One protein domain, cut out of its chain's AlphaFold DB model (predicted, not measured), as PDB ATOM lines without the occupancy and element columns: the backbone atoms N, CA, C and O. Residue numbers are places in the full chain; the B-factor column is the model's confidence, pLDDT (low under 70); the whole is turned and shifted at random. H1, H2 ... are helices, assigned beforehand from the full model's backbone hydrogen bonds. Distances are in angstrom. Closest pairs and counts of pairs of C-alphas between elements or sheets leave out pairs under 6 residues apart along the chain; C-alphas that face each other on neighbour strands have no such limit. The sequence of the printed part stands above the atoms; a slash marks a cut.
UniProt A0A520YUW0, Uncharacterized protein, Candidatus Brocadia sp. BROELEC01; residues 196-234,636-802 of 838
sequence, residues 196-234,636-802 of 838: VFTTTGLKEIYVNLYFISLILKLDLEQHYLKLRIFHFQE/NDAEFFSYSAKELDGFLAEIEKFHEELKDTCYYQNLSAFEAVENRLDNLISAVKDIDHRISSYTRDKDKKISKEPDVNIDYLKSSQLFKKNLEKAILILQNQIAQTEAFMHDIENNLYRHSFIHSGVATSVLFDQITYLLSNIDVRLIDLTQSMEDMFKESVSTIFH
ATOM      1  N   VAL A 196      26.567 -32.802 -15.582       65.06
ATOM      2  CA  VAL A 196      25.588 -31.726 -15.372       65.06
ATOM      3  C   VAL A 196      24.435 -32.275 -14.541       65.06
ATOM      4  O   VAL A 196      24.051 -33.425 -14.718       65.06
ATOM      5  N   PHE A 197      23.895 -31.463 -13.636       70.38
ATOM      6  CA  PHE A 197      22.672 -31.792 -12.909       70.38
ATOM      7  C   PHE A 197      21.590 -30.798 -13.317       70.38
ATOM      8  O   PHE A 197      21.782 -29.582 -13.179       70.38
ATOM      9  N   THR A 198      20.479 -31.313 -13.837       75.50
ATOM     10  CA  THR A 198      19.274 -30.505 -14.031       75.50
ATOM     11  C   THR A 198      18.627 -30.215 -12.682       75.50
ATOM     12  O   THR A 198      18.819 -30.944 -11.703       75.50
ATOM     13  N   THR A 199      17.828 -29.153 -12.618       77.00
ATOM     14  CA  THR A 199      17.000 -28.869 -11.439       77.00
ATOM     15  C   THR A 199      16.108 -30.066 -11.082       77.00
ATOM     16  O   THR A 199      15.988 -30.402  -9.908       77.00
ATOM     17  N   THR A 200      15.552 -30.765 -12.077       80.44
ATOM     18  CA  THR A 200      14.728 -31.969 -11.880       80.44
ATOM     19  C   THR A 200      15.525 -33.126 -11.267       80.44
ATOM     20  O   THR A 200      15.063 -33.726 -10.298       80.44
ATOM     21  N   GLY A 201      16.744 -33.395 -11.748       82.38
ATOM     22  CA  GLY A 201      17.632 -34.400 -11.152       82.38
ATOM     23  C   GLY A 201      18.014 -34.070  -9.705       82.38
ATOM     24  O   GLY A 201      17.974 -34.939  -8.836       82.38
ATOM     25  N   LEU A 202      18.295 -32.796  -9.395       82.44
ATOM     26  CA  LEU A 202      18.520 -32.365  -8.008       82.44
ATOM     27  C   LEU A 202      17.266 -32.500  -7.133       82.44
ATOM     28  O   LEU A 202      17.401 -32.848  -5.963       82.44
ATOM     29  N   LYS A 203      16.064 -32.251  -7.673       87.69
ATOM     30  CA  LYS A 203      14.794 -32.482  -6.963       87.69
ATOM     31  C   LYS A 203      14.599 -33.966  -6.650       87.69
ATOM     32  O   LYS A 203      14.228 -34.287  -5.527       87.69
ATOM     33  N   GLU A 204      14.898 -34.870  -7.583       88.81
ATOM     34  CA  GLU A 204      14.815 -36.319  -7.336       88.81
ATOM     35  C   GLU A 204      15.808 -36.763  -6.250       88.81
ATOM     36  O   GLU A 204      15.420 -37.482  -5.327       88.81
ATOM     37  N   ILE A 205      17.059 -36.283  -6.291       87.06
ATOM     38  CA  ILE A 205      18.053 -36.532  -5.229       87.06
ATOM     39  C   ILE A 205      17.556 -35.983  -3.887       87.06
ATOM     40  O   ILE A 205      17.637 -36.677  -2.874       87.06
ATOM     41  N   TYR A 206      17.028 -34.757  -3.873       89.06
ATOM     42  CA  TYR A 206      16.500 -34.115  -2.672       89.06
ATOM     43  C   TYR A 206      15.361 -34.927  -2.051       89.06
ATOM     44  O   TYR A 206      15.420 -35.226  -0.864       89.06
ATOM     45  N   VAL A 207      14.363 -35.339  -2.843       92.62
ATOM     46  CA  VAL A 207      13.227 -36.138  -2.353       92.62
ATOM     47  C   VAL A 207      13.684 -37.498  -1.832       92.62
ATOM     48  O   VAL A 207      13.229 -37.911  -0.770       92.62
ATOM     49  N   ASN A 208      14.609 -38.175  -2.521       92.06
ATOM     50  CA  ASN A 208      15.142 -39.461  -2.057       92.06
ATOM     51  C   ASN A 208      15.963 -39.323  -0.764       92.06
ATOM     52  O   ASN A 208      15.850 -40.166   0.123       92.06
ATOM     53  N   LEU A 209      16.751 -38.253  -0.604       90.50
ATOM     54  CA  LEU A 209      17.444 -37.969   0.661       90.50
ATOM     55  C   LEU A 209      16.469 -37.650   1.791       90.50
ATOM     56  O   LEU A 209      16.669 -38.091   2.923       90.50
ATOM     57  N   TYR A 210      15.398 -36.925   1.480       91.38
ATOM     58  CA  TYR A 210      14.336 -36.625   2.430       91.38
ATOM     59  C   TYR A 210      13.605 -37.896   2.866       91.38
ATOM     60  O   TYR A 210      13.387 -38.115   4.055       91.38
ATOM     61  N   PHE A 211      13.303 -38.783   1.921       92.94
ATOM     62  CA  PHE A 211      12.736 -40.094   2.201       92.94
ATOM     63  C   PHE A 211      13.648 -40.941   3.103       92.94
ATOM     64  O   PHE A 211      13.190 -41.482   4.107       92.94
ATOM     65  N   ILE A 212      14.954 -40.983   2.821       91.44
ATOM     66  CA  ILE A 212      15.943 -41.632   3.695       91.44
ATOM     67  C   ILE A 212      15.914 -41.019   5.103       91.44
ATOM     68  O   ILE A 212      15.903 -41.748   6.094       91.44
ATOM     69  N   SER A 213      15.838 -39.690   5.210       91.56
ATOM     70  CA  SER A 213      15.698 -39.006   6.499       91.56
ATOM     71  C   SER A 213      14.421 -39.419   7.243       91.56
ATOM     72  O   SER A 213      14.474 -39.603   8.457       91.56
ATOM     73  N   LEU A 214      13.287 -39.607   6.553       91.94
ATOM     74  CA  LEU A 214      12.051 -40.112   7.168       91.94
ATOM     75  C   LEU A 214      12.228 -41.524   7.735       91.94
ATOM     76  O   LEU A 214      11.804 -41.774   8.862       91.94
ATOM     77  N   ILE A 215      12.883 -42.423   6.991       91.44
ATOM     78  CA  ILE A 215      13.199 -43.783   7.458       91.44
ATOM     79  C   ILE A 215      14.028 -43.721   8.745       91.44
ATOM     80  O   ILE A 215      13.676 -44.354   9.741       91.44
ATOM     81  N   LEU A 216      15.096 -42.916   8.757       90.31
ATOM     82  CA  LEU A 216      15.963 -42.763   9.928       90.31
ATOM     83  C   LEU A 216      15.223 -42.142  11.122       90.31
ATOM     84  O   LEU A 216      15.423 -42.569  12.258       90.31
ATOM     85  N   LYS A 217      14.350 -41.154  10.889       90.50
ATOM     86  CA  LYS A 217      13.509 -40.555  11.940       90.50
ATOM     87  C   LYS A 217      12.522 -41.569  12.510       90.50
ATOM     88  O   LYS A 217      12.370 -41.633  13.727       90.50
ATOM     89  N   LEU A 218      11.885 -42.381  11.669       90.25
ATOM     90  CA  LEU A 218      10.982 -43.431  12.132       90.25
ATOM     91  C   LEU A 218      11.726 -44.468  12.987       90.25
ATOM     92  O   LEU A 218      11.253 -44.824  14.066       90.25
ATOM     93  N   ASP A 219      12.908 -44.903  12.552       89.88
ATOM     94  CA  ASP A 219      13.754 -45.830  13.313       89.88
ATOM     95  C   ASP A 219      14.234 -45.227  14.641       89.88
ATOM     96  O   ASP A 219      14.212 -45.887  15.685       89.88
ATOM     97  N   LEU A 220      14.583 -43.938  14.645       90.56
ATOM     98  CA  LEU A 220      14.885 -43.196  15.866       90.56
ATOM     99  C   LEU A 220      13.701 -43.256  16.843       90.56
ATOM    100  O   LEU A 220      13.886 -43.594  18.014       90.56
ATOM    101  N   GLU A 221      12.481 -42.970  16.383       90.19
ATOM    102  CA  GLU A 221      11.275 -43.053  17.216       90.19
ATOM    103  C   GLU A 221      11.021 -44.475  17.744       90.19
ATOM    104  O   GLU A 221      10.654 -44.644  18.910       90.19
ATOM    105  N   GLN A 222      11.286 -45.509  16.943       90.44
ATOM    106  CA  GLN A 222      11.205 -46.900  17.393       90.44
ATOM    107  C   GLN A 222      12.229 -47.222  18.484       90.44
ATOM    108  O   GLN A 222      11.905 -47.914  19.454       90.44
ATOM    109  N   HIS A 223      13.457 -46.713  18.375       91.25
ATOM    110  CA  HIS A 223      14.467 -46.847  19.424       91.25
ATOM    111  C   HIS A 223      14.055 -46.131  20.712       91.25
ATOM    112  O   HIS A 223      14.230 -46.682  21.803       91.25
ATOM    113  N   TYR A 224      13.425 -44.959  20.614       91.06
ATOM    114  CA  TYR A 224      12.842 -44.292  21.778       91.06
ATOM    115  C   TYR A 224      11.674 -45.074  22.386       91.06
ATOM    116  O   TYR A 224      11.591 -45.167  23.609       91.06
ATOM    117  N   LEU A 225      10.811 -45.701  21.581       91.50
ATOM    118  CA  LEU A 225       9.767 -46.589  22.099       91.50
ATOM    119  C   LEU A 225      10.373 -47.807  22.820       91.50
ATOM    120  O   LEU A 225       9.919 -48.173  23.906       91.50
ATOM    121  N   LYS A 226      11.441 -48.408  22.280       91.81
ATOM    122  CA  LYS A 226      12.183 -49.498  22.949       91.81
ATOM    123  C   LYS A 226      12.792 -49.036  24.271       91.81
ATOM    124  O   LYS A 226      12.720 -49.768  25.257       91.81
ATOM    125  N   LEU A 227      13.350 -47.828  24.305       91.06
ATOM    126  CA  LEU A 227      13.898 -47.226  25.519       91.06
ATOM    127  C   LEU A 227      12.799 -46.937  26.550       91.06
ATOM    128  O   LEU A 227      12.997 -47.182  27.736       91.06
ATOM    129  N   ARG A 228      11.612 -46.510  26.106       90.50
ATOM    130  CA  ARG A 228      10.435 -46.324  26.965       90.50
ATOM    131  C   ARG A 228       9.999 -47.629  27.614       90.50
ATOM    132  O   ARG A 228       9.836 -47.691  28.829       90.50
ATOM    133  N   ILE A 229       9.835 -48.674  26.801       91.50
ATOM    134  CA  ILE A 229       9.482 -50.018  27.270       91.50
ATOM    135  C   ILE A 229      10.524 -50.496  28.283       91.50
ATOM    136  O   ILE A 229      10.162 -50.991  29.346       91.50
ATOM    137  N   PHE A 230      11.810 -50.292  27.990       91.12
ATOM    138  CA  PHE A 230      12.876 -50.626  28.924       91.12
ATOM    139  C   PHE A 230      12.772 -49.857  30.237       91.12
ATOM    140  O   PHE A 230      12.887 -50.482  31.283       91.12
ATOM    141  N   HIS A 231      12.510 -48.550  30.218       90.00
ATOM    142  CA  HIS A 231      12.343 -47.774  31.448       90.00
ATOM    143  C   HIS A 231      11.208 -48.300  32.330       90.00
ATOM    144  O   HIS A 231      11.373 -48.360  33.545       90.00
ATOM    145  N   PHE A 232      10.096 -48.747  31.742       90.19
ATOM    146  CA  PHE A 232       9.022 -49.387  32.506       90.19
ATOM    147  C   PHE A 232       9.392 -50.779  33.037       90.19
ATOM    148  O   PHE A 232       8.841 -51.212  34.040       90.19
ATOM    149  N   GLN A 233      10.325 -51.473  32.386       92.56
ATOM    150  CA  GLN A 233      10.798 -52.802  32.786       92.56
ATOM    151  C   GLN A 233      12.035 -52.762  33.696       92.56
ATOM    152  O   GLN A 233      12.394 -53.785  34.272       92.56
ATOM    153  N   GLU A 234      12.730 -51.627  33.798       89.75
ATOM    154  CA  GLU A 234      14.083 -51.542  34.359       89.75
ATOM    155  C   GLU A 234      14.144 -52.042  35.806       89.75
ATOM    156  O   GLU A 234      15.083 -52.750  36.171       89.75
ATOM    157  N   ASN A 636      -0.578 -37.286  24.679       77.19
ATOM    158  CA  ASN A 636      -1.237 -36.597  25.793       77.19
ATOM    159  C   ASN A 636      -0.530 -36.821  27.134       77.19
ATOM    160  O   ASN A 636      -1.022 -36.377  28.170       77.19
ATOM    161  N   ASP A 637       0.570 -37.569  27.127       79.69
ATOM    162  CA  ASP A 637       1.332 -37.832  28.331       79.69
ATOM    163  C   ASP A 637       2.116 -36.578  28.722       79.69
ATOM    164  O   ASP A 637       2.677 -35.896  27.863       79.69
ATOM    165  N   ALA A 638       2.147 -36.264  30.019       69.75
ATOM    166  CA  ALA A 638       2.789 -35.043  30.513       69.75
ATOM    167  C   ALA A 638       4.302 -35.020  30.232       69.75
ATOM    168  O   ALA A 638       4.893 -33.946  30.183       69.75
ATOM    169  N   GLU A 639       4.900 -36.198  30.029       68.38
ATOM    170  CA  GLU A 639       6.291 -36.385  29.632       68.38
ATOM    171  C   GLU A 639       6.357 -37.079  28.259       68.38
ATOM    172  O   GLU A 639       6.452 -38.310  28.164       68.38
ATOM    173  N   PHE A 640       6.277 -36.313  27.167       75.88
ATOM    174  CA  PHE A 640       6.322 -36.896  25.823       75.88
ATOM    175  C   PHE A 640       7.719 -37.464  25.518       75.88
ATOM    176  O   PHE A 640       8.685 -36.735  25.282       75.88
ATOM    177  N   PHE A 641       7.810 -38.797  25.515       76.81
ATOM    178  CA  PHE A 641       9.064 -39.539  25.344       76.81
ATOM    179  C   PHE A 641       9.237 -40.163  23.946       76.81
ATOM    180  O   PHE A 641      10.347 -40.222  23.418       76.81
ATOM    181  N   SER A 642       8.148 -40.674  23.366       86.75
ATOM    182  CA  SER A 642       8.104 -41.405  22.082       86.75
ATOM    183  C   SER A 642       6.665 -41.549  21.588       86.75
ATOM    184  O   SER A 642       5.732 -41.452  22.391       86.75
ATOM    185  N   TYR A 643       6.500 -41.847  20.298       89.94
ATOM    186  CA  TYR A 643       5.233 -42.307  19.721       89.94
ATOM    187  C   TYR A 643       4.886 -43.746  20.117       89.94
ATOM    188  O   TYR A 643       5.755 -44.539  20.489       89.94
ATOM    189  N   SER A 644       3.597 -44.089  20.048       90.81
ATOM    190  CA  SER A 644       3.141 -45.464  20.264       90.81
ATOM    191  C   SER A 644       3.483 -46.380  19.086       90.81
ATOM    192  O   SER A 644       3.733 -45.915  17.977       90.81
ATOM    193  N   ALA A 645       3.433 -47.700  19.298       91.00
ATOM    194  CA  ALA A 645       3.622 -48.667  18.211       91.00
ATOM    195  C   ALA A 645       2.612 -48.444  17.071       91.00
ATOM    196  O   ALA A 645       2.991 -48.426  15.909       91.00
ATOM    197  N   LYS A 646       1.345 -48.174  17.411       91.19
ATOM    198  CA  LYS A 646       0.276 -47.936  16.436       91.19
ATOM    199  C   LYS A 646       0.480 -46.654  15.626       91.19
ATOM    200  O   LYS A 646       0.156 -46.619  14.445       91.19
ATOM    201  N   GLU A 647       1.002 -45.600  16.250       91.44
ATOM    202  CA  GLU A 647       1.356 -44.364  15.544       91.44
ATOM    203  C   GLU A 647       2.528 -44.593  14.588       91.44
ATOM    204  O   GLU A 647       2.480 -44.135  13.449       91.44
ATOM    205  N   LEU A 648       3.542 -45.346  15.024       91.31
ATOM    206  CA  LEU A 648       4.690 -45.709  14.193       91.31
ATOM    207  C   LEU A 648       4.292 -46.601  13.013       91.31
ATOM    208  O   LEU A 648       4.756 -46.353  11.905       91.31
ATOM    209  N   ASP A 649       3.393 -47.565  13.217       90.31
ATOM    210  CA  ASP A 649       2.824 -48.387  12.140       90.31
ATOM    211  C   ASP A 649       2.014 -47.531  11.149       90.31
ATOM    212  O   ASP A 649       2.059 -47.753   9.940       90.31
ATOM    213  N   GLY A 650       1.299 -46.516  11.647       91.12
ATOM    214  CA  GLY A 650       0.592 -45.545  10.811       91.12
ATOM    215  C   GLY A 650       1.544 -44.739   9.926       91.12
ATOM    216  O   GLY A 650       1.332 -44.655   8.718       91.12
ATOM    217  N   PHE A 651       2.622 -44.199  10.502       91.56
ATOM    218  CA  PHE A 651       3.652 -43.491   9.738       91.56
ATOM    219  C   PHE A 651       4.389 -44.409   8.760       91.56
ATOM    220  O   PHE A 651       4.675 -43.993   7.642       91.56
ATOM    221  N   LEU A 652       4.656 -45.662   9.140       90.69
ATOM    222  CA  LEU A 652       5.244 -46.662   8.250       90.69
ATOM    223  C   LEU A 652       4.380 -46.866   7.001       90.69
ATOM    224  O   LEU A 652       4.900 -46.778   5.895       90.69
ATOM    225  N   ALA A 653       3.070 -47.059   7.163       91.31
ATOM    226  CA  ALA A 653       2.154 -47.235   6.035       91.31
ATOM    227  C   ALA A 653       2.094 -45.996   5.118       91.31
ATOM    228  O   ALA A 653       1.981 -46.121   3.897       91.31
ATOM    229  N   GLU A 654       2.183 -44.791   5.688       92.06
ATOM    230  CA  GLU A 654       2.285 -43.551   4.907       92.06
ATOM    231  C   GLU A 654       3.594 -43.476   4.113       92.06
ATOM    232  O   GLU A 654       3.574 -43.108   2.940       92.06
ATOM    233  N   ILE A 655       4.714 -43.853   4.734       91.62
ATOM    234  CA  ILE A 655       6.041 -43.878   4.108       91.62
ATOM    235  C   ILE A 655       6.099 -44.932   2.996       91.62
ATOM    236  O   ILE A 655       6.617 -44.638   1.924       91.62
ATOM    237  N   GLU A 656       5.531 -46.122   3.206       91.25
ATOM    238  CA  GLU A 656       5.420 -47.166   2.177       91.25
ATOM    239  C   GLU A 656       4.611 -46.674   0.974       91.25
ATOM    240  O   GLU A 656       5.048 -46.797  -0.168       91.25
ATOM    241  N   LYS A 657       3.460 -46.034   1.211       91.94
ATOM    242  CA  LYS A 657       2.660 -45.457   0.126       91.94
ATOM    243  C   LYS A 657       3.417 -44.352  -0.617       91.94
ATOM    244  O   LYS A 657       3.376 -44.298  -1.844       91.94
ATOM    245  N   PHE A 658       4.103 -43.479   0.117       93.56
ATOM    246  CA  PHE A 658       4.923 -42.424  -0.469       93.56
ATOM    247  C   PHE A 658       6.067 -42.996  -1.319       93.56
ATOM    248  O   PHE A 658       6.351 -42.468  -2.391       93.56
ATOM    249  N   HIS A 659       6.699 -44.084  -0.872       92.69
ATOM    250  CA  HIS A 659       7.753 -44.762  -1.621       92.69
ATOM    251  C   HIS A 659       7.260 -45.281  -2.973       92.69
ATOM    252  O   HIS A 659       7.943 -45.084  -3.972       92.69
ATOM    253  N   GLU A 660       6.072 -45.888  -3.032       90.62
ATOM    254  CA  GLU A 660       5.491 -46.342  -4.304       90.62
ATOM    255  C   GLU A 660       5.274 -45.167  -5.275       90.62
ATOM    256  O   GLU A 660       5.663 -45.238  -6.440       90.62
ATOM    257  N   GLU A 661       4.753 -44.035  -4.787       90.38
ATOM    258  CA  GLU A 661       4.581 -42.822  -5.603       90.38
ATOM    259  C   GLU A 661       5.927 -42.218  -6.059       90.38
ATOM    260  O   GLU A 661       6.048 -41.717  -7.186       90.38
ATOM    261  N   LEU A 662       6.954 -42.276  -5.203       90.81
ATOM    262  CA  LEU A 662       8.316 -41.841  -5.518       90.81
ATOM    263  C   LEU A 662       8.965 -42.745  -6.573       90.81
ATOM    264  O   LEU A 662       9.554 -42.242  -7.528       90.81
ATOM    265  N   LYS A 663       8.823 -44.063  -6.432       86.38
ATOM    266  CA  LYS A 663       9.349 -45.076  -7.354       86.38
ATOM    267  C   LYS A 663       8.756 -44.939  -8.753       86.38
ATOM    268  O   LYS A 663       9.488 -45.010  -9.740       86.38
ATOM    269  N   ASP A 664       7.459 -44.650  -8.838       84.31
ATOM    270  CA  ASP A 664       6.766 -44.348 -10.096       84.31
ATOM    271  C   ASP A 664       7.200 -43.006 -10.718       84.31
ATOM    272  O   ASP A 664       6.983 -42.751 -11.909       84.31
ATOM    273  N   THR A 665       7.831 -42.130  -9.931       82.19
ATOM    274  CA  THR A 665       8.293 -40.798 -10.339       82.19
ATOM    275  C   THR A 665       9.809 -40.790 -10.523       82.19
ATOM    276  O   THR A 665      10.540 -40.052  -9.870       82.19
ATOM    277  N   CYS A 666      10.285 -41.618 -11.453       80.00
ATOM    278  CA  CYS A 666      11.707 -41.747 -11.743       80.00
ATOM    279  C   CYS A 666      12.146 -40.858 -12.921       80.00
ATOM    280  O   CYS A 666      11.761 -41.107 -14.074       80.00
ATOM    281  N   TYR A 667      12.954 -39.823 -12.653       77.56
ATOM    282  CA  TYR A 667      13.373 -38.860 -13.683       77.56
ATOM    283  C   TYR A 667      14.440 -39.435 -14.614       77.56
ATOM    284  O   TYR A 667      14.300 -39.311 -15.834       77.56
ATOM    285  N   TYR A 668      15.454 -40.129 -14.085       70.75
ATOM    286  CA  TYR A 668      16.534 -40.671 -14.924       70.75
ATOM    287  C   TYR A 668      16.039 -41.697 -15.962       70.75
ATOM    288  O   TYR A 668      16.662 -41.861 -17.009       70.75
ATOM    289  N   GLN A 669      14.900 -42.354 -15.713       71.94
ATOM    290  CA  GLN A 669      14.271 -43.293 -16.651       71.94
ATOM    291  C   GLN A 669      13.337 -42.613 -17.670       71.94
ATOM    292  O   GLN A 669      13.056 -43.196 -18.713       71.94
ATOM    293  N   ASN A 670      12.871 -41.385 -17.405       70.56
ATOM    294  CA  ASN A 670      11.806 -40.710 -18.164       70.56
ATOM    295  C   ASN A 670      12.183 -39.278 -18.592       70.56
ATOM    296  O   ASN A 670      11.401 -38.333 -18.460       70.56
ATOM    297  N   LEU A 671      13.384 -39.118 -19.154       66.44
ATOM    298  CA  LEU A 671      13.974 -37.817 -19.508       66.44
ATOM    299  C   LEU A 671      13.116 -36.961 -20.464       66.44
ATOM    300  O   LEU A 671      13.190 -35.733 -20.425       66.44
ATOM    301  N   SER A 672      12.282 -37.581 -21.305       63.44
ATOM    302  CA  SER A 672      11.433 -36.896 -22.292       63.44
ATOM    303  C   SER A 672      10.191 -36.211 -21.704       63.44
ATOM    304  O   SER A 672       9.588 -35.375 -22.375       63.44
ATOM    305  N   ALA A 673       9.800 -36.545 -20.470       69.19
ATOM    306  CA  ALA A 673       8.603 -36.032 -19.796       69.19
ATOM    307  C   ALA A 673       8.946 -35.125 -18.596       69.19
ATOM    308  O   ALA A 673       8.202 -35.088 -17.616       69.19
ATOM    309  N   PHE A 674      10.071 -34.401 -18.667       70.69
ATOM    310  CA  PHE A 674      10.647 -33.700 -17.512       70.69
ATOM    311  C   PHE A 674       9.671 -32.739 -16.815       70.69
ATOM    312  O   PHE A 674       9.648 -32.733 -15.599       70.69
ATOM    313  N   GLU A 675       8.837 -31.976 -17.532       68.81
ATOM    314  CA  GLU A 675       7.909 -31.008 -16.917       68.81
ATOM    315  C   GLU A 675       6.816 -31.708 -16.093       68.81
ATOM    316  O   GLU A 675       6.466 -31.284 -14.992       68.81
ATOM    317  N   ALA A 676       6.300 -32.834 -16.596       79.19
ATOM    318  CA  ALA A 676       5.339 -33.648 -15.860       79.19
ATOM    319  C   ALA A 676       5.993 -34.309 -14.638       79.19
ATOM    320  O   ALA A 676       5.391 -34.349 -13.566       79.19
ATOM    321  N   VAL A 677       7.227 -34.802 -14.787       82.69
ATOM    322  CA  VAL A 677       8.004 -35.405 -13.696       82.69
ATOM    323  C   VAL A 677       8.402 -34.360 -12.652       82.69
ATOM    324  O   VAL A 677       8.282 -34.617 -11.463       82.69
ATOM    325  N   GLU A 678       8.798 -33.162 -13.065       81.31
ATOM    326  CA  GLU A 678       9.181 -32.060 -12.187       81.31
ATOM    327  C   GLU A 678       8.003 -31.599 -11.328       81.31
ATOM    328  O   GLU A 678       8.146 -31.501 -10.112       81.31
ATOM    329  N   ASN A 679       6.822 -31.418 -11.926       83.50
ATOM    330  CA  ASN A 679       5.606 -31.099 -11.178       83.50
ATOM    331  C   ASN A 679       5.232 -32.212 -10.182       83.50
ATOM    332  O   ASN A 679       4.776 -31.931  -9.074       83.50
ATOM    333  N   ARG A 680       5.430 -33.488 -10.548       88.19
ATOM    334  CA  ARG A 680       5.235 -34.612  -9.617       88.19
ATOM    335  C   ARG A 680       6.247 -34.579  -8.475       88.19
ATOM    336  O   ARG A 680       5.844 -34.752  -7.331       88.19
ATOM    337  N   LEU A 681       7.519 -34.307  -8.757       89.69
ATOM    338  CA  LEU A 681       8.551 -34.155  -7.733       89.69
ATOM    339  C   LEU A 681       8.239 -32.987  -6.791       89.69
ATOM    340  O   LEU A 681       8.386 -33.148  -5.589       89.69
ATOM    341  N   ASP A 682       7.734 -31.852  -7.282       86.38
ATOM    342  CA  ASP A 682       7.323 -30.728  -6.426       86.38
ATOM    343  C   ASP A 682       6.153 -31.097  -5.491       86.38
ATOM    344  O   ASP A 682       6.136 -30.719  -4.311       86.38
ATOM    345  N   ASN A 683       5.207 -31.906  -5.979       90.81
ATOM    346  CA  ASN A 683       4.145 -32.471  -5.144       90.81
ATOM    347  C   ASN A 683       4.710 -33.446  -4.099       90.81
ATOM    348  O   ASN A 683       4.327 -33.368  -2.932       90.81
ATOM    349  N   LEU A 684       5.655 -34.311  -4.482       93.44
ATOM    350  CA  LEU A 684       6.327 -35.241  -3.567       93.44
ATOM    351  C   LEU A 684       7.170 -34.505  -2.515       93.44
ATOM    352  O   LEU A 684       7.154 -34.895  -1.353       93.44
ATOM    353  N   ILE A 685       7.839 -33.404  -2.871       91.25
ATOM    354  CA  ILE A 685       8.542 -32.527  -1.918       91.25
ATOM    355  C   ILE A 685       7.562 -31.965  -0.884       91.25
ATOM    356  O   ILE A 685       7.869 -31.893   0.304       91.25
ATOM    357  N   SER A 686       6.376 -31.551  -1.324       90.19
ATOM    358  CA  SER A 686       5.358 -31.021  -0.416       90.19
ATOM    359  C   SER A 686       4.803 -32.118   0.498       90.19
ATOM    360  O   SER A 686       4.667 -31.904   1.701       90.19
ATOM    361  N   ALA A 687       4.552 -33.310  -0.050       92.69
ATOM    362  CA  ALA A 687       4.059 -34.464   0.698       92.69
ATOM    363  C   ALA A 687       5.079 -34.980   1.725       92.69
ATOM    364  O   ALA A 687       4.724 -35.196   2.881       92.69
ATOM    365  N   VAL A 688       6.355 -35.115   1.347       92.25
ATOM    366  CA  VAL A 688       7.410 -35.594   2.255       92.25
ATOM    367  C   VAL A 688       7.627 -34.622   3.419       92.25
ATOM    368  O   VAL A 688       7.794 -35.057   4.557       92.25
ATOM    369  N   LYS A 689       7.531 -33.308   3.163       90.81
ATOM    370  CA  LYS A 689       7.595 -32.264   4.198       90.81
ATOM    371  C   LYS A 689       6.387 -32.296   5.141       90.81
ATOM    372  O   LYS A 689       6.561 -32.049   6.330       90.81
ATOM    373  N   ASP A 690       5.183 -32.607   4.648       92.06
ATOM    374  CA  ASP A 690       3.999 -32.790   5.505       92.06
ATOM    375  C   ASP A 690       4.171 -33.995   6.440       92.06
ATOM    376  O   ASP A 690       3.978 -33.872   7.651       92.06
ATOM    377  N   ILE A 691       4.617 -35.139   5.904       91.25
ATOM    378  CA  ILE A 691       4.895 -36.344   6.701       91.25
ATOM    379  C   ILE A 691       5.946 -36.034   7.779       91.25
ATOM    380  O   ILE A 691       5.726 -36.317   8.958       91.25
ATOM    381  N   ASP A 692       7.049 -35.383   7.403       90.69
ATOM    382  CA  ASP A 692       8.114 -34.994   8.331       90.69
ATOM    383  C   ASP A 692       7.637 -34.050   9.427       90.69
ATOM    384  O   ASP A 692       7.961 -34.238  10.602       90.69
ATOM    385  N   HIS A 693       6.823 -33.059   9.055       89.69
ATOM    386  CA  HIS A 693       6.239 -32.128  10.002       89.69
ATOM    387  C   HIS A 693       5.366 -32.861  11.018       89.69
ATOM    388  O   HIS A 693       5.470 -32.592  12.212       89.69
ATOM    389  N   ARG A 694       4.551 -33.831  10.587       87.56
ATOM    390  CA  ARG A 694       3.707 -34.618  11.497       87.56
ATOM    391  C   ARG A 694       4.532 -35.482  12.448       87.56
ATOM    392  O   ARG A 694       4.220 -35.495  13.638       87.56
ATOM    393  N   ILE A 695       5.607 -36.111  11.972       85.94
ATOM    394  CA  ILE A 695       6.542 -36.880  12.815       85.94
ATOM    395  C   ILE A 695       7.302 -35.958  13.784       85.94
ATOM    396  O   ILE A 695       7.522 -36.313  14.939       85.94
ATOM    397  N   SER A 696       7.660 -34.747  13.360       82.25
ATOM    398  CA  SER A 696       8.482 -33.814  14.148       82.25
ATOM    399  C   SER A 696       7.670 -32.816  14.989       82.25
ATOM    400  O   SER A 696       8.248 -32.054  15.763       82.25
ATOM    401  N   SER A 697       6.341 -32.800  14.849       74.56
ATOM    402  CA  SER A 697       5.442 -31.796  15.447       74.56
ATOM    403  C   SER A 697       5.463 -31.771  16.978       74.56
ATOM    404  O   SER A 697       5.210 -30.728  17.582       74.56
ATOM    405  N   TYR A 698       5.806 -32.893  17.613       71.44
ATOM    406  CA  TYR A 698       5.878 -33.013  19.064       71.44
ATOM    407  C   TYR A 698       7.317 -32.886  19.561       71.44
ATOM    408  O   TYR A 698       8.188 -33.719  19.298       71.44
ATOM    409  N   THR A 699       7.575 -31.841  20.344       67.94
ATOM    410  CA  THR A 699       8.874 -31.653  20.988       67.94
ATOM    411  C   THR A 699       8.975 -32.515  22.237       67.94
ATOM    412  O   THR A 699       8.247 -32.294  23.200       67.94
ATOM    413  N   ARG A 700       9.928 -33.450  22.247       76.12
ATOM    414  CA  ARG A 700      10.316 -34.175  23.466       76.12
ATOM    415  C   ARG A 700      10.862 -33.231  24.528       76.12
ATOM    416  O   ARG A 700      11.616 -32.304  24.200       76.12
ATOM    417  N   ASP A 701      10.589 -33.555  25.786       71.44
ATOM    418  CA  ASP A 701      11.171 -32.861  26.930       71.44
ATOM    419  C   ASP A 701      12.697 -32.935  26.922       71.44
ATOM    420  O   ASP A 701      13.295 -33.955  26.565       71.44
ATOM    421  N   LYS A 702      13.348 -31.842  27.338       70.44
ATOM    422  CA  LYS A 702      14.818 -31.740  27.348       70.44
ATOM    423  C   LYS A 702      15.466 -32.856  28.165       70.44
ATOM    424  O   LYS A 702      16.470 -33.404  27.725       70.44
ATOM    425  N   ASP A 703      14.852 -33.235  29.281       68.75
ATOM    426  CA  ASP A 703      15.366 -34.263  30.196       68.75
ATOM    427  C   ASP A 703      15.192 -35.692  29.659       68.75
ATOM    428  O   ASP A 703      15.791 -36.636  30.169       68.75
ATOM    429  N   LYS A 704      14.389 -35.862  28.604       73.81
ATOM    430  CA  LYS A 704      14.151 -37.140  27.924       73.81
ATOM    431  C   LYS A 704      14.954 -37.282  26.628       73.81
ATOM    432  O   LYS A 704      14.924 -38.331  25.984       73.81
ATOM    433  N   LYS A 705      15.694 -36.239  26.231       78.25
ATOM    434  CA  LYS A 705      16.602 -36.289  25.083       78.25
ATOM    435  C   LYS A 705      17.949 -36.869  25.499       78.25
ATOM    436  O   LYS A 705      18.689 -36.280  26.285       78.25
ATOM    437  N   ILE A 706      18.304 -37.996  24.891       83.88
ATOM    438  CA  ILE A 706      19.661 -38.536  24.960       83.88
ATOM    439  C   ILE A 706      20.586 -37.597  24.183       83.88
ATOM    440  O   ILE A 706      20.337 -37.314  23.015       83.88
ATOM    441  N   SER A 707      21.608 -37.078  24.865       81.38
ATOM    442  CA  SER A 707      22.572 -36.113  24.311       81.38
ATOM    443  C   SER A 707      24.033 -36.492  24.562       81.38
ATOM    444  O   SER A 707      24.937 -35.856  24.018       81.38
ATOM    445  N   LYS A 708      24.282 -37.514  25.389       81.44
ATOM    446  CA  LYS A 708      25.611 -38.035  25.727       81.44
ATOM    447  C   LYS A 708      25.521 -39.535  25.984       81.44
ATOM    448  O   LYS A 708      24.483 -40.003  26.450       81.44
ATOM    449  N   GLU A 709      26.596 -40.263  25.685       70.12
ATOM    450  CA  GLU A 709      26.705 -41.672  26.076       70.12
ATOM    451  C   GLU A 709      26.698 -41.803  27.616       70.12
ATOM    452  O   GLU A 709      27.176 -40.895  28.309       70.12
ATOM    453  N   PRO A 710      26.166 -42.912  28.160       63.59
ATOM    454  CA  PRO A 710      26.168 -43.168  29.597       63.59
ATOM    455  C   PRO A 710      27.586 -43.396  30.155       63.59
ATOM    456  O   PRO A 710      28.513 -43.760  29.431       63.59
ATOM    457  N   ASP A 711      27.728 -43.191  31.469       56.44
ATOM    458  CA  ASP A 711      28.985 -43.203  32.236       56.44
ATOM    459  C   ASP A 711      29.823 -44.503  32.105       56.44
ATOM    460  O   ASP A 711      29.301 -45.589  31.856       56.44
ATOM    461  N   VAL A 712      31.143 -44.403  32.326       58.03
ATOM    462  CA  VAL A 712      32.181 -45.398  31.931       58.03
ATOM    463  C   VAL A 712      32.115 -46.750  32.680       58.03
ATOM    464  O   VAL A 712      32.693 -47.741  32.229       58.03
ATOM    465  N   ASN A 713      31.383 -46.843  33.794       64.62
ATOM    466  CA  ASN A 713      31.358 -48.029  34.664       64.62
ATOM    467  C   ASN A 713      30.215 -48.997  34.315       64.62
ATOM    468  O   ASN A 713      29.252 -49.121  35.068       64.62
ATOM    469  N   ILE A 714      30.323 -49.678  33.173       70.06
ATOM    470  CA  ILE A 714      29.318 -50.650  32.716       70.06
ATOM    471  C   ILE A 714      29.757 -52.067  33.072       70.06
ATOM    472  O   ILE A 714      30.813 -52.526  32.635       70.06
ATOM    473  N   ASP A 715      28.914 -52.769  33.824       72.62
ATOM    474  CA  ASP A 715      29.055 -54.199  34.072       72.62
ATOM    475  C   ASP A 715      28.460 -54.991  32.899       72.62
ATOM    476  O   ASP A 715      27.244 -55.064  32.709       72.62
ATOM    477  N   TYR A 716      29.335 -55.609  32.103       72.00
ATOM    478  CA  TYR A 716      28.956 -56.400  30.929       72.00
ATOM    479  C   TYR A 716      28.264 -57.729  31.277       72.00
ATOM    480  O   TYR A 716      27.803 -58.432  30.378       72.00
ATOM    481  N   LEU A 717      28.154 -58.083  32.559       74.19
ATOM    482  CA  LEU A 717      27.361 -59.226  33.012       74.19
ATOM    483  C   LEU A 717      25.878 -58.863  33.209       74.19
ATOM    484  O   LEU A 717      25.039 -59.765  33.274       74.19
ATOM    485  N   LYS A 718      25.542 -57.565  33.268       82.62
ATOM    486  CA  LYS A 718      24.187 -57.056  33.522       82.62
ATOM    487  C   LYS A 718      23.474 -56.679  32.227       82.62
ATOM    488  O   LYS A 718      23.868 -55.756  31.514       82.62
ATOM    489  N   SER A 719      22.374 -57.368  31.936       82.75
ATOM    490  CA  SER A 719      21.528 -57.113  30.768       82.75
ATOM    491  C   SER A 719      20.886 -55.724  30.807       82.75
ATOM    492  O   SER A 719      20.821 -55.065  29.771       82.75
ATOM    493  N   SER A 720      20.485 -55.246  31.990       86.19
ATOM    494  CA  SER A 720      19.865 -53.929  32.177       86.19
ATOM    495  C   SER A 720      20.779 -52.790  31.711       86.19
ATOM    496  O   SER A 720      20.381 -51.947  30.907       86.19
ATOM    497  N   GLN A 721      22.037 -52.800  32.154       86.19
ATOM    498  CA  GLN A 721      23.021 -51.778  31.793       86.19
ATOM    499  C   GLN A 721      23.420 -51.857  30.317       86.19
ATOM    500  O   GLN A 721      23.506 -50.829  29.642       86.19
ATOM    501  N   LEU A 722      23.620 -53.071  29.797       83.69
ATOM    502  CA  LEU A 722      23.958 -53.285  28.391       83.69
ATOM    503  C   LEU A 722      22.849 -52.824  27.448       83.69
ATOM    504  O   LEU A 722      23.134 -52.162  26.452       83.69
ATOM    505  N   PHE A 723      21.595 -53.161  27.753       85.75
ATOM    506  CA  PHE A 723      20.461 -52.782  26.915       85.75
ATOM    507  C   PHE A 723      20.297 -51.264  26.872       85.75
ATOM    508  O   PHE A 723      20.191 -50.699  25.784       85.75
ATOM    509  N   LYS A 724      20.383 -50.599  28.033       87.81
ATOM    510  CA  LYS A 724      20.363 -49.135  28.120       87.81
ATOM    511  C   LYS A 724      21.471 -48.501  27.277       87.81
ATOM    512  O   LYS A 724      21.178 -47.684  26.411       87.81
ATOM    513  N   LYS A 725      22.724 -48.932  27.474       86.94
ATOM    514  CA  LYS A 725      23.884 -48.424  26.724       86.94
ATOM    515  C   LYS A 725      23.700 -48.569  25.218       86.94
ATOM    516  O   LYS A 725      23.945 -47.625  24.475       86.94
ATOM    517  N   ASN A 726      23.299 -49.757  24.768       85.12
ATOM    518  CA  ASN A 726      23.158 -50.045  23.346       85.12
ATOM    519  C   ASN A 726      22.051 -49.196  22.710       85.12
ATOM    520  O   ASN A 726      22.269 -48.654  21.630       85.12
ATOM    521  N   LEU A 727      20.911 -49.030  23.391       87.88
ATOM    522  CA  LEU A 727      19.829 -48.167  22.914       87.88
ATOM    523  C   LEU A 727      20.235 -46.693  22.869       87.88
ATOM    524  O   LEU A 727      20.038 -46.045  21.846       87.88
ATOM    525  N   GLU A 728      20.824 -46.160  23.940       88.94
ATOM    526  CA  GLU A 728      21.263 -44.758  23.990       88.94
ATOM    527  C   GLU A 728      22.325 -44.465  22.923       88.94
ATOM    528  O   GLU A 728      22.271 -43.433  22.257       88.94
ATOM    529  N   LYS A 729      23.249 -45.405  22.696       87.31
ATOM    530  CA  LYS A 729      24.251 -45.301  21.634       87.31
ATOM    531  C   LYS A 729      23.625 -45.316  20.238       87.31
ATOM    532  O   LYS A 729      24.003 -44.489  19.411       87.31
ATOM    533  N   ALA A 730      22.684 -46.224  19.972       87.62
ATOM    534  CA  ALA A 730      21.976 -46.274  18.691       87.62
ATOM    535  C   ALA A 730      21.219 -44.964  18.425       87.62
ATOM    536  O   ALA A 730      21.368 -44.377  17.357       87.62
ATOM    537  N   ILE A 731      20.514 -44.442  19.438       89.81
ATOM    538  CA  ILE A 731      19.817 -43.149  19.381       89.81
ATOM    539  C   ILE A 731      20.782 -42.016  19.012       89.81
ATOM    540  O   ILE A 731      20.489 -41.248  18.099       89.81
ATOM    541  N   LEU A 732      21.939 -41.910  19.674       89.06
ATOM    542  CA  LEU A 732      22.926 -40.858  19.386       89.06
ATOM    543  C   LEU A 732      23.490 -40.953  17.965       89.06
ATOM    544  O   LEU A 732      23.696 -39.933  17.307       89.06
ATOM    545  N   ILE A 733      23.756 -42.170  17.486       86.25
ATOM    546  CA  ILE A 733      24.249 -42.388  16.122       86.25
ATOM    547  C   ILE A 733      23.185 -41.965  15.104       86.25
ATOM    548  O   ILE A 733      23.504 -41.192  14.200       86.25
ATOM    549  N   LEU A 734      21.932 -42.391  15.286       88.00
ATOM    550  CA  LEU A 734      20.815 -42.026  14.411       88.00
ATOM    551  C   LEU A 734      20.562 -40.516  14.408       88.00
ATOM    552  O   LEU A 734      20.432 -39.922  13.344       88.00
ATOM    553  N   GLN A 735      20.570 -39.862  15.573       88.38
ATOM    554  CA  GLN A 735      20.451 -38.403  15.669       88.38
ATOM    555  C   GLN A 735      21.542 -37.681  14.871       88.38
ATOM    556  O   GLN A 735      21.251 -36.726  14.153       88.38
ATOM    557  N   ASN A 736      22.793 -38.141  14.970       85.94
ATOM    558  CA  ASN A 736      23.902 -37.561  14.214       85.94
ATOM    559  C   ASN A 736      23.742 -37.786  12.705       85.94
ATOM    560  O   ASN A 736      23.997 -36.869  11.927       85.94
ATOM    561  N   GLN A 737      23.305 -38.977  12.286       85.88
ATOM    562  CA  GLN A 737      23.049 -39.292  10.876       85.88
ATOM    563  C   GLN A 737      21.897 -38.457  10.306       85.88
ATOM    564  O   GLN A 737      22.023 -37.923   9.204       85.88
ATOM    565  N   ILE A 738      20.812 -38.273  11.064       88.44
ATOM    566  CA  ILE A 738      19.690 -37.398  10.689       88.44
ATOM    567  C   ILE A 738      20.179 -35.956  10.556       88.44
ATOM    568  O   ILE A 738      19.974 -35.350   9.512       88.44
ATOM    569  N   ALA A 739      20.900 -35.427  11.550       86.81
ATOM    570  CA  ALA A 739      21.408 -34.056  11.511       86.81
ATOM    571  C   ALA A 739      22.359 -33.809  10.325       86.81
ATOM    572  O   ALA A 739      22.313 -32.752   9.696       86.81
ATOM    573  N   GLN A 740      23.210 -34.784   9.992       83.75
ATOM    574  CA  GLN A 740      24.063 -34.719   8.802       83.75
ATOM    575  C   GLN A 740      23.227 -34.734   7.519       83.75
ATOM    576  O   GLN A 740      23.449 -33.899   6.647       83.75
ATOM    577  N   THR A 741      22.242 -35.631   7.422       85.12
ATOM    578  CA  THR A 741      21.328 -35.710   6.270       85.12
ATOM    579  C   THR A 741      20.573 -34.392   6.082       85.12
ATOM    580  O   THR A 741      20.538 -33.860   4.976       85.12
ATOM    581  N   GLU A 742      20.041 -33.812   7.158       86.00
ATOM    582  CA  GLU A 742      19.345 -32.520   7.152       86.00
ATOM    583  C   GLU A 742      20.245 -31.359   6.723       86.00
ATOM    584  O   GLU A 742      19.811 -30.514   5.939       86.00
ATOM    585  N   ALA A 743      21.507 -31.332   7.161       82.25
ATOM    586  CA  ALA A 743      22.469 -30.328   6.710       82.25
ATOM    587  C   ALA A 743      22.693 -30.402   5.188       82.25
ATOM    588  O   ALA A 743      22.646 -29.377   4.509       82.25
ATOM    589  N   PHE A 744      22.844 -31.607   4.626       80.12
ATOM    590  CA  PHE A 744      22.977 -31.770   3.174       80.12
ATOM    591  C   PHE A 744      21.691 -31.443   2.421       80.12
ATOM    592  O   PHE A 744      21.747 -30.824   1.359       80.12
ATOM    593  N   MET A 745      20.526 -31.812   2.960       84.38
ATOM    594  CA  MET A 745      19.241 -31.408   2.388       84.38
ATOM    595  C   MET A 745      19.123 -29.885   2.332       84.38
ATOM    596  O   MET A 745      18.704 -29.355   1.306       84.38
ATOM    597  N   HIS A 746      19.551 -29.176   3.381       83.38
ATOM    598  CA  HIS A 746      19.586 -27.716   3.397       83.38
ATOM    599  C   HIS A 746      20.526 -27.147   2.320       83.38
ATOM    600  O   HIS A 746      20.169 -26.197   1.620       83.38
ATOM    601  N   ASP A 747      21.697 -27.754   2.118       77.31
ATOM    602  CA  ASP A 747      22.627 -27.360   1.055       77.31
ATOM    603  C   ASP A 747      22.057 -27.604  -0.353       77.31
ATOM    604  O   ASP A 747      22.221 -26.761  -1.243       77.31
ATOM    605  N   ILE A 748      21.349 -28.716  -0.579       77.50
ATOM    606  CA  ILE A 748      20.651 -28.979  -1.849       77.50
ATOM    607  C   ILE A 748      19.511 -27.983  -2.048       77.50
ATOM    608  O   ILE A 748      19.395 -27.400  -3.122       77.50
ATOM    609  N   GLU A 749      18.700 -27.737  -1.024       81.25
ATOM    610  CA  GLU A 749      17.571 -26.807  -1.072       81.25
ATOM    611  C   GLU A 749      18.036 -25.376  -1.399       81.25
ATOM    612  O   GLU A 749      17.485 -24.726  -2.289       81.25
ATOM    613  N   ASN A 750      19.143 -24.923  -0.799       73.00
ATOM    614  CA  ASN A 750      19.800 -23.660  -1.151       73.00
ATOM    615  C   ASN A 750      20.232 -23.598  -2.626       73.00
ATOM    616  O   ASN A 750      20.268 -22.514  -3.217       73.00
ATOM    617  N   ASN A 751      20.570 -24.740  -3.236       67.44
ATOM    618  CA  ASN A 751      20.874 -24.831  -4.661       67.44
ATOM    619  C   ASN A 751      19.612 -24.911  -5.530       67.44
ATOM    620  O   ASN A 751      19.612 -24.284  -6.583       67.44
ATOM    621  N   LEU A 752      18.540 -25.581  -5.094       68.12
ATOM    622  CA  LEU A 752      17.245 -25.624  -5.791       68.12
ATOM    623  C   LEU A 752      16.602 -24.234  -5.903       68.12
ATOM    624  O   LEU A 752      16.011 -23.906  -6.929       68.12
ATOM    625  N   TYR A 753      16.771 -23.378  -4.891       60.62
ATOM    626  CA  TYR A 753      16.319 -21.982  -4.945       60.62
ATOM    627  C   TYR A 753      17.130 -21.098  -5.902       60.62
ATOM    628  O   TYR A 753      16.727 -19.972  -6.201       60.62
ATOM    629  N   ARG A 754      18.272 -21.574  -6.414       59.41
ATOM    630  CA  ARG A 754      18.952 -20.910  -7.528       59.41
ATOM    631  C   ARG A 754      18.201 -21.306  -8.784       59.41
ATOM    632  O   ARG A 754      18.343 -22.423  -9.257       59.41
ATOM    633  N   HIS A 755      17.432 -20.379  -9.341       54.31
ATOM    634  CA  HIS A 755      16.562 -20.617 -10.494       54.31
ATOM    635  C   HIS A 755      17.301 -20.835 -11.838       54.31
ATOM    636  O   HIS A 755      16.836 -20.427 -12.902       54.31
ATOM    637  N   SER A 756      18.479 -21.448 -11.807       58.12
ATOM    638  CA  SER A 756      19.151 -21.943 -12.996       58.12
ATOM    639  C   SER A 756      18.648 -23.348 -13.282       58.12
ATOM    640  O   SER A 756      18.722 -24.202 -12.409       58.12
ATOM    641  N   PHE A 757      18.219 -23.597 -14.518       61.12
ATOM    642  CA  PHE A 757      17.889 -24.945 -14.993       61.12
ATOM    643  C   PHE A 757      19.085 -25.920 -14.877       61.12
ATOM    644  O   PHE A 757      18.905 -27.134 -14.805       61.12
ATOM    645  N   ILE A 758      20.315 -25.385 -14.858       65.94
ATOM    646  CA  ILE A 758      21.571 -26.141 -14.804       65.94
ATOM    647  C   ILE A 758      22.434 -25.674 -13.634       65.94
ATOM    648  O   ILE A 758      22.723 -24.483 -13.493       65.94
ATOM    649  N   HIS A 759      22.916 -26.619 -12.830       64.88
ATOM    650  CA  HIS A 759      23.775 -26.332 -11.682       64.88
ATOM    651  C   HIS A 759      25.249 -26.684 -11.964       64.88
ATOM    652  O   HIS A 759      25.556 -27.601 -12.725       64.88
ATOM    653  N   SER A 760      26.181 -25.927 -11.363       59.38
ATOM    654  CA  SER A 760      27.631 -26.102 -11.569       59.38
ATOM    655  C   SER A 760      28.118 -27.464 -11.100       59.38
ATOM    656  O   SER A 760      28.016 -27.773  -9.911       59.38
ATOM    657  N   GLY A 761      28.708 -28.227 -12.025       58.34
ATOM    658  CA  GLY A 761      29.218 -29.579 -11.799       58.34
ATOM    659  C   GLY A 761      30.278 -29.689 -10.701       58.34
ATOM    660  O   GLY A 761      30.331 -30.711 -10.040       58.34
ATOM    661  N   VAL A 762      31.086 -28.656 -10.420       57.22
ATOM    662  CA  VAL A 762      32.104 -28.745  -9.345       57.22
ATOM    663  C   VAL A 762      31.494 -28.551  -7.960       57.22
ATOM    664  O   VAL A 762      31.807 -29.313  -7.053       57.22
ATOM    665  N   ALA A 763      30.596 -27.578  -7.783       57.69
ATOM    666  CA  ALA A 763      29.931 -27.373  -6.493       57.69
ATOM    667  C   ALA A 763      28.974 -28.531  -6.160       57.69
ATOM    668  O   ALA A 763      28.907 -28.973  -5.017       57.69
ATOM    669  N   THR A 764      28.272 -29.050  -7.172       61.78
ATOM    670  CA  THR A 764      27.354 -30.189  -7.019       61.78
ATOM    671  C   THR A 764      28.076 -31.532  -6.935       61.78
ATOM    672  O   THR A 764      27.627 -32.378  -6.175       61.78
ATOM    673  N   SER A 765      29.221 -31.732  -7.605       64.06
ATOM    674  CA  SER A 765      30.023 -32.958  -7.440       64.06
ATOM    675  C   SER A 765      30.604 -33.069  -6.036       64.06
ATOM    676  O   SER A 765      30.553 -34.150  -5.471       64.06
ATOM    677  N   VAL A 766      31.109 -31.979  -5.445       67.31
ATOM    678  CA  VAL A 766      31.612 -32.012  -4.057       67.31
ATOM    679  C   VAL A 766      30.480 -32.326  -3.076       67.31
ATOM    680  O   VAL A 766      30.652 -33.171  -2.200       67.31
ATOM    681  N   LEU A 767      29.314 -31.695  -3.250       68.12
ATOM    682  CA  LEU A 767      28.114 -31.993  -2.465       68.12
ATOM    683  C   LEU A 767      27.695 -33.465  -2.623       68.12
ATOM    684  O   LEU A 767      27.381 -34.131  -1.643       68.12
ATOM    685  N   PHE A 768      27.743 -33.996  -3.844       71.62
ATOM    686  CA  PHE A 768      27.386 -35.381  -4.133       71.62
ATOM    687  C   PHE A 768      28.401 -36.387  -3.575       71.62
ATOM    688  O   PHE A 768      28.005 -37.427  -3.051       71.62
ATOM    689  N   ASP A 769      29.699 -36.085  -3.620       71.12
ATOM    690  CA  ASP A 769      30.740 -36.911  -3.001       71.12
ATOM    691  C   ASP A 769      30.549 -36.967  -1.476       71.12
ATOM    692  O   ASP A 769      30.692 -38.028  -0.867       71.12
ATOM    693  N   GLN A 770      30.147 -35.850  -0.857       72.69
ATOM    694  CA  GLN A 770      29.806 -35.790   0.567       72.69
ATOM    695  C   GLN A 770      28.531 -36.579   0.899       72.69
ATOM    696  O   GLN A 770      28.529 -37.334   1.872       72.69
ATOM    697  N   ILE A 771      27.483 -36.472   0.075       75.31
ATOM    698  CA  ILE A 771      26.259 -37.283   0.196       75.31
ATOM    699  C   ILE A 771      26.588 -38.771   0.051       75.31
ATOM    700  O   ILE A 771      26.147 -39.588   0.852       75.31
ATOM    701  N   THR A 772      27.410 -39.132  -0.932       75.19
ATOM    702  CA  THR A 772      27.828 -40.517  -1.173       75.19
ATOM    703  C   THR A 772      28.614 -41.062   0.011       75.19
ATOM    704  O   THR A 772      28.360 -42.181   0.459       75.19
ATOM    705  N   TYR A 773      29.536 -40.264   0.558       76.44
ATOM    706  CA  TYR A 773      30.272 -40.605   1.769       76.44
ATOM    707  C   TYR A 773      29.336 -40.792   2.967       76.44
ATOM    708  O   TYR A 773      29.495 -41.761   3.704       76.44
ATOM    709  N   LEU A 774      28.350 -39.910   3.155       78.06
ATOM    710  CA  LEU A 774      27.357 -40.046   4.219       78.06
ATOM    711  C   LEU A 774      26.575 -41.354   4.073       78.06
ATOM    712  O   LEU A 774      26.588 -42.165   4.993       78.06
ATOM    713  N   LEU A 775      25.946 -41.578   2.917       80.31
ATOM    714  CA  LEU A 775      25.105 -42.751   2.661       80.31
ATOM    715  C   LEU A 775      25.888 -44.062   2.800       80.31
ATOM    716  O   LEU A 775      25.367 -45.035   3.334       80.31
ATOM    717  N   SER A 776      27.162 -44.066   2.396       77.38
ATOM    718  CA  SER A 776      28.053 -45.226   2.546       77.38
ATOM    719  C   SER A 776      28.462 -45.500   3.999       77.38
ATOM    720  O   SER A 776      28.897 -46.606   4.309       77.38
ATOM    721  N   ASN A 777      28.347 -44.505   4.884       76.06
ATOM    722  CA  ASN A 777      28.690 -44.603   6.305       76.06
ATOM    723  C   ASN A 777      27.464 -44.717   7.224       76.06
ATOM    724  O   ASN A 777      27.626 -44.783   8.447       76.06
ATOM    725  N   ILE A 778      26.245 -44.752   6.673       77.50
ATOM    726  CA  ILE A 778      25.062 -45.107   7.458       77.50
ATOM    727  C   ILE A 778      25.208 -46.575   7.872       77.50
ATOM    728  O   ILE A 778      25.270 -47.471   7.030       77.50
ATOM    729  N   ASP A 779      25.292 -46.833   9.179       70.44
ATOM    730  CA  ASP A 779      25.354 -48.201   9.700       70.44
ATOM    731  C   ASP A 779      23.972 -48.857   9.597       70.44
ATOM    732  O   ASP A 779      23.155 -48.777  10.510       70.44
ATOM    733  N   VAL A 780      23.727 -49.523   8.467       68.19
ATOM    734  CA  VAL A 780      22.468 -50.227   8.167       68.19
ATOM    735  C   VAL A 780      22.126 -51.274   9.235       68.19
ATOM    736  O   VAL A 780      20.961 -51.572   9.441       68.19
ATOM    737  N   ARG A 781      23.112 -51.792   9.987       65.81
ATOM    738  CA  ARG A 781      22.866 -52.767  11.070       65.81
ATOM    739  C   ARG A 781      22.167 -52.161  12.287       65.81
ATOM    740  O   ARG A 781      21.748 -52.912  13.163       65.81
ATOM    741  N   LEU A 782      22.130 -50.832  12.389       66.19
ATOM    742  CA  LEU A 782      21.414 -50.119  13.446       66.19
ATOM    743  C   LEU A 782      19.962 -49.828  13.067       66.19
ATOM    744  O   LEU A 782      19.184 -49.516  13.960       66.19
ATOM    745  N   ILE A 783      19.613 -49.954  11.784       70.75
ATOM    746  CA  ILE A 783      18.249 -49.786  11.299       70.75
ATOM    747  C   ILE A 783      17.463 -51.028  11.725       70.75
ATOM    748  O   ILE A 783      17.690 -52.119  11.208       70.75
ATOM    749  N   ASP A 784      16.561 -50.885  12.693       67.69
ATOM    750  CA  ASP A 784      15.779 -52.003  13.239       67.69
ATOM    751  C   ASP A 784      14.366 -51.993  12.639       67.69
ATOM    752  O   ASP A 784      13.357 -51.953  13.346       67.69
ATOM    753  N   LEU A 785      14.323 -51.972  11.302       69.75
ATOM    754  CA  LEU A 785      13.113 -51.907  10.484       69.75
ATOM    755  C   LEU A 785      12.890 -53.227   9.732       69.75
ATOM    756  O   LEU A 785      13.751 -54.103   9.680       69.75
ATOM    757  N   THR A 786      11.695 -53.406   9.165       76.12
ATOM    758  CA  THR A 786      11.370 -54.606   8.379       76.12
ATOM    759  C   THR A 786      12.268 -54.710   7.143       76.12
ATOM    760  O   THR A 786      12.737 -53.700   6.619       76.12
ATOM    761  N   GLN A 787      12.445 -55.928   6.613       78.50
ATOM    762  CA  GLN A 787      13.204 -56.140   5.370       78.50
ATOM    763  C   GLN A 787      12.704 -55.241   4.225       78.50
ATOM    764  O   GLN A 787      13.510 -54.697   3.482       78.50
ATOM    765  N   SER A 788      11.384 -55.028   4.148       79.19
ATOM    766  CA  SER A 788      10.748 -54.108   3.194       79.19
ATOM    767  C   SER A 788      11.363 -52.707   3.251       79.19
ATOM    768  O   SER A 788      11.722 -52.130   2.230       79.19
ATOM    769  N   MET A 789      11.562 -52.167   4.453       80.25
ATOM    770  CA  MET A 789      12.076 -50.816   4.638       80.25
ATOM    771  C   MET A 789      13.578 -50.701   4.384       80.25
ATOM    772  O   MET A 789      14.027 -49.689   3.849       80.25
ATOM    773  N   GLU A 790      14.350 -51.746   4.695       82.75
ATOM    774  CA  GLU A 790      15.740 -51.825   4.240       82.75
ATOM    775  C   GLU A 790      15.836 -51.823   2.711       82.75
ATOM    776  O   GLU A 790      16.758 -51.230   2.150       82.75
ATOM    777  N   ASP A 791      14.914 -52.504   2.035       84.81
ATOM    778  CA  ASP A 791      14.903 -52.595   0.580       84.81
ATOM    779  C   ASP A 791      14.500 -51.249  -0.041       84.81
ATOM    780  O   ASP A 791      15.217 -50.765  -0.914       84.81
ATOM    781  N   MET A 792      13.475 -50.568   0.493       88.56
ATOM    782  CA  MET A 792      13.131 -49.184   0.113       88.56
ATOM    783  C   MET A 792      14.310 -48.220   0.319       88.56
ATOM    784  O   MET A 792      14.633 -47.415  -0.554       88.56
ATOM    785  N   PHE A 793      15.010 -48.322   1.455       88.31
ATOM    786  CA  PHE A 793      16.209 -47.525   1.722       88.31
ATOM    787  C   PHE A 793      17.289 -47.768   0.658       88.31
ATOM    788  O   PHE A 793      17.848 -46.816   0.110       88.31
ATOM    789  N   LYS A 794      17.575 -49.035   0.328       86.50
ATOM    790  CA  LYS A 794      18.558 -49.401  -0.707       86.50
ATOM    791  C   LYS A 794      18.138 -48.907  -2.090       86.50
ATOM    792  O   LYS A 794      18.998 -48.440  -2.833       86.50
ATOM    793  N   GLU A 795      16.852 -48.983  -2.431       88.62
ATOM    794  CA  GLU A 795      16.312 -48.467  -3.694       88.62
ATOM    795  C   GLU A 795      16.536 -46.950  -3.810       88.62
ATOM    796  O   GLU A 795      17.105 -46.494  -4.806       88.62
ATOM    797  N   SER A 796      16.214 -46.168  -2.773       89.94
ATOM    798  CA  SER A 796      16.476 -44.721  -2.764       89.94
ATOM    799  C   SER A 796      17.966 -44.377  -2.813       89.94
ATOM    800  O   SER A 796      18.361 -43.480  -3.561       89.94
ATOM    801  N   VAL A 797      18.820 -45.105  -2.086       88.38
ATOM    802  CA  VAL A 797      20.284 -44.934  -2.172       88.38
ATOM    803  C   VAL A 797      20.786 -45.241  -3.584       88.38
ATOM    804  O   VAL A 797      21.596 -44.488  -4.121       88.38
ATOM    805  N   SER A 798      20.282 -46.304  -4.214       87.38
ATOM    806  CA  SER A 798      20.636 -46.670  -5.588       87.38
ATOM    807  C   SER A 798      20.217 -45.593  -6.589       87.38
ATOM    808  O   SER A 798      20.990 -45.262  -7.490       87.38
ATOM    809  N   THR A 799      19.024 -45.014  -6.424       86.88
ATOM    810  CA  THR A 799      18.550 -43.890  -7.245       86.88
ATOM    811  C   THR A 799      19.464 -42.680  -7.094       86.88
ATOM    812  O   THR A 799      19.874 -42.101  -8.097       86.88
ATOM    813  N   ILE A 800      19.870 -42.336  -5.868       85.75
ATOM    814  CA  ILE A 800      20.837 -41.255  -5.637       85.75
ATOM    815  C   ILE A 800      22.161 -41.587  -6.331       85.75
ATOM    816  O   ILE A 800      22.650 -40.775  -7.108       85.75
ATOM    817  N   PHE A 801      22.717 -42.786  -6.129       82.94
ATOM    818  CA  PHE A 801      23.998 -43.204  -6.713       82.94
ATOM    819  C   PHE A 801      24.007 -43.235  -8.243       82.94
ATOM    820  O   PHE A 801      25.068 -43.036  -8.836       82.94
ATOM    821  N   HIS A 802      22.854 -43.382  -8.900       81.06
ATOM    822  CA  HIS A 802      22.757 -43.224 -10.353       81.06
ATOM    823  C   HIS A 802      23.290 -41.860 -10.825       81.06
ATOM    824  O   HIS A 802      23.936 -41.753 -11.868       81.06
TER     825      HIS A 802
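AT A GLANCE: This is residues 196 to 234 and 636 to 802 of the 838 residues of an uncharacterized protein of Candidatus Brocadia sp. BROELEC01 (UniProt A0A520YUW0). Six helices, H1 to H6, form an elongated up-and-down bundle, each running against the last. The H2-H3 hairpin packs on one side of H1, H4 on the other. The printed part has 206 residues, of which 148 are in the six named helices, with no named strand; its class is all helix, and it is compact, with a radius of gyration of the C-alphas of 18.7 A and spans of 60, 34 and 30 A.

HOW THE PARTS SIT: The hub H1, residues 199 to 234, touches H2, residues 645 to 663, H3, residues 671 to 696, H4, residues 719 to 752, and H6, residues 787 to 802. H1 and H4 have a shallow tilt of 20 degrees, closest C-alphas 213 and 738, 6.0 A. H5, residues 761 to 777, touches H4, closest C-alphas 771 and 744, 7.1 A. O i to N i+4 pairs are within hydrogen-bond range, in H3 20 of 22.

IN THESE COORDINATES: H1, 51.2 A long, begins at C-alpha 199 (17.000, -28.869, -11.439); H6 ends at C-alpha 802 (22.757, -43.224, -10.353).

THE WHOLE: Residues 235 to 635 are cut out, a gap of 23.1 A. The H3 to H4 link is long. pLDDT is under 70 in 35 residues.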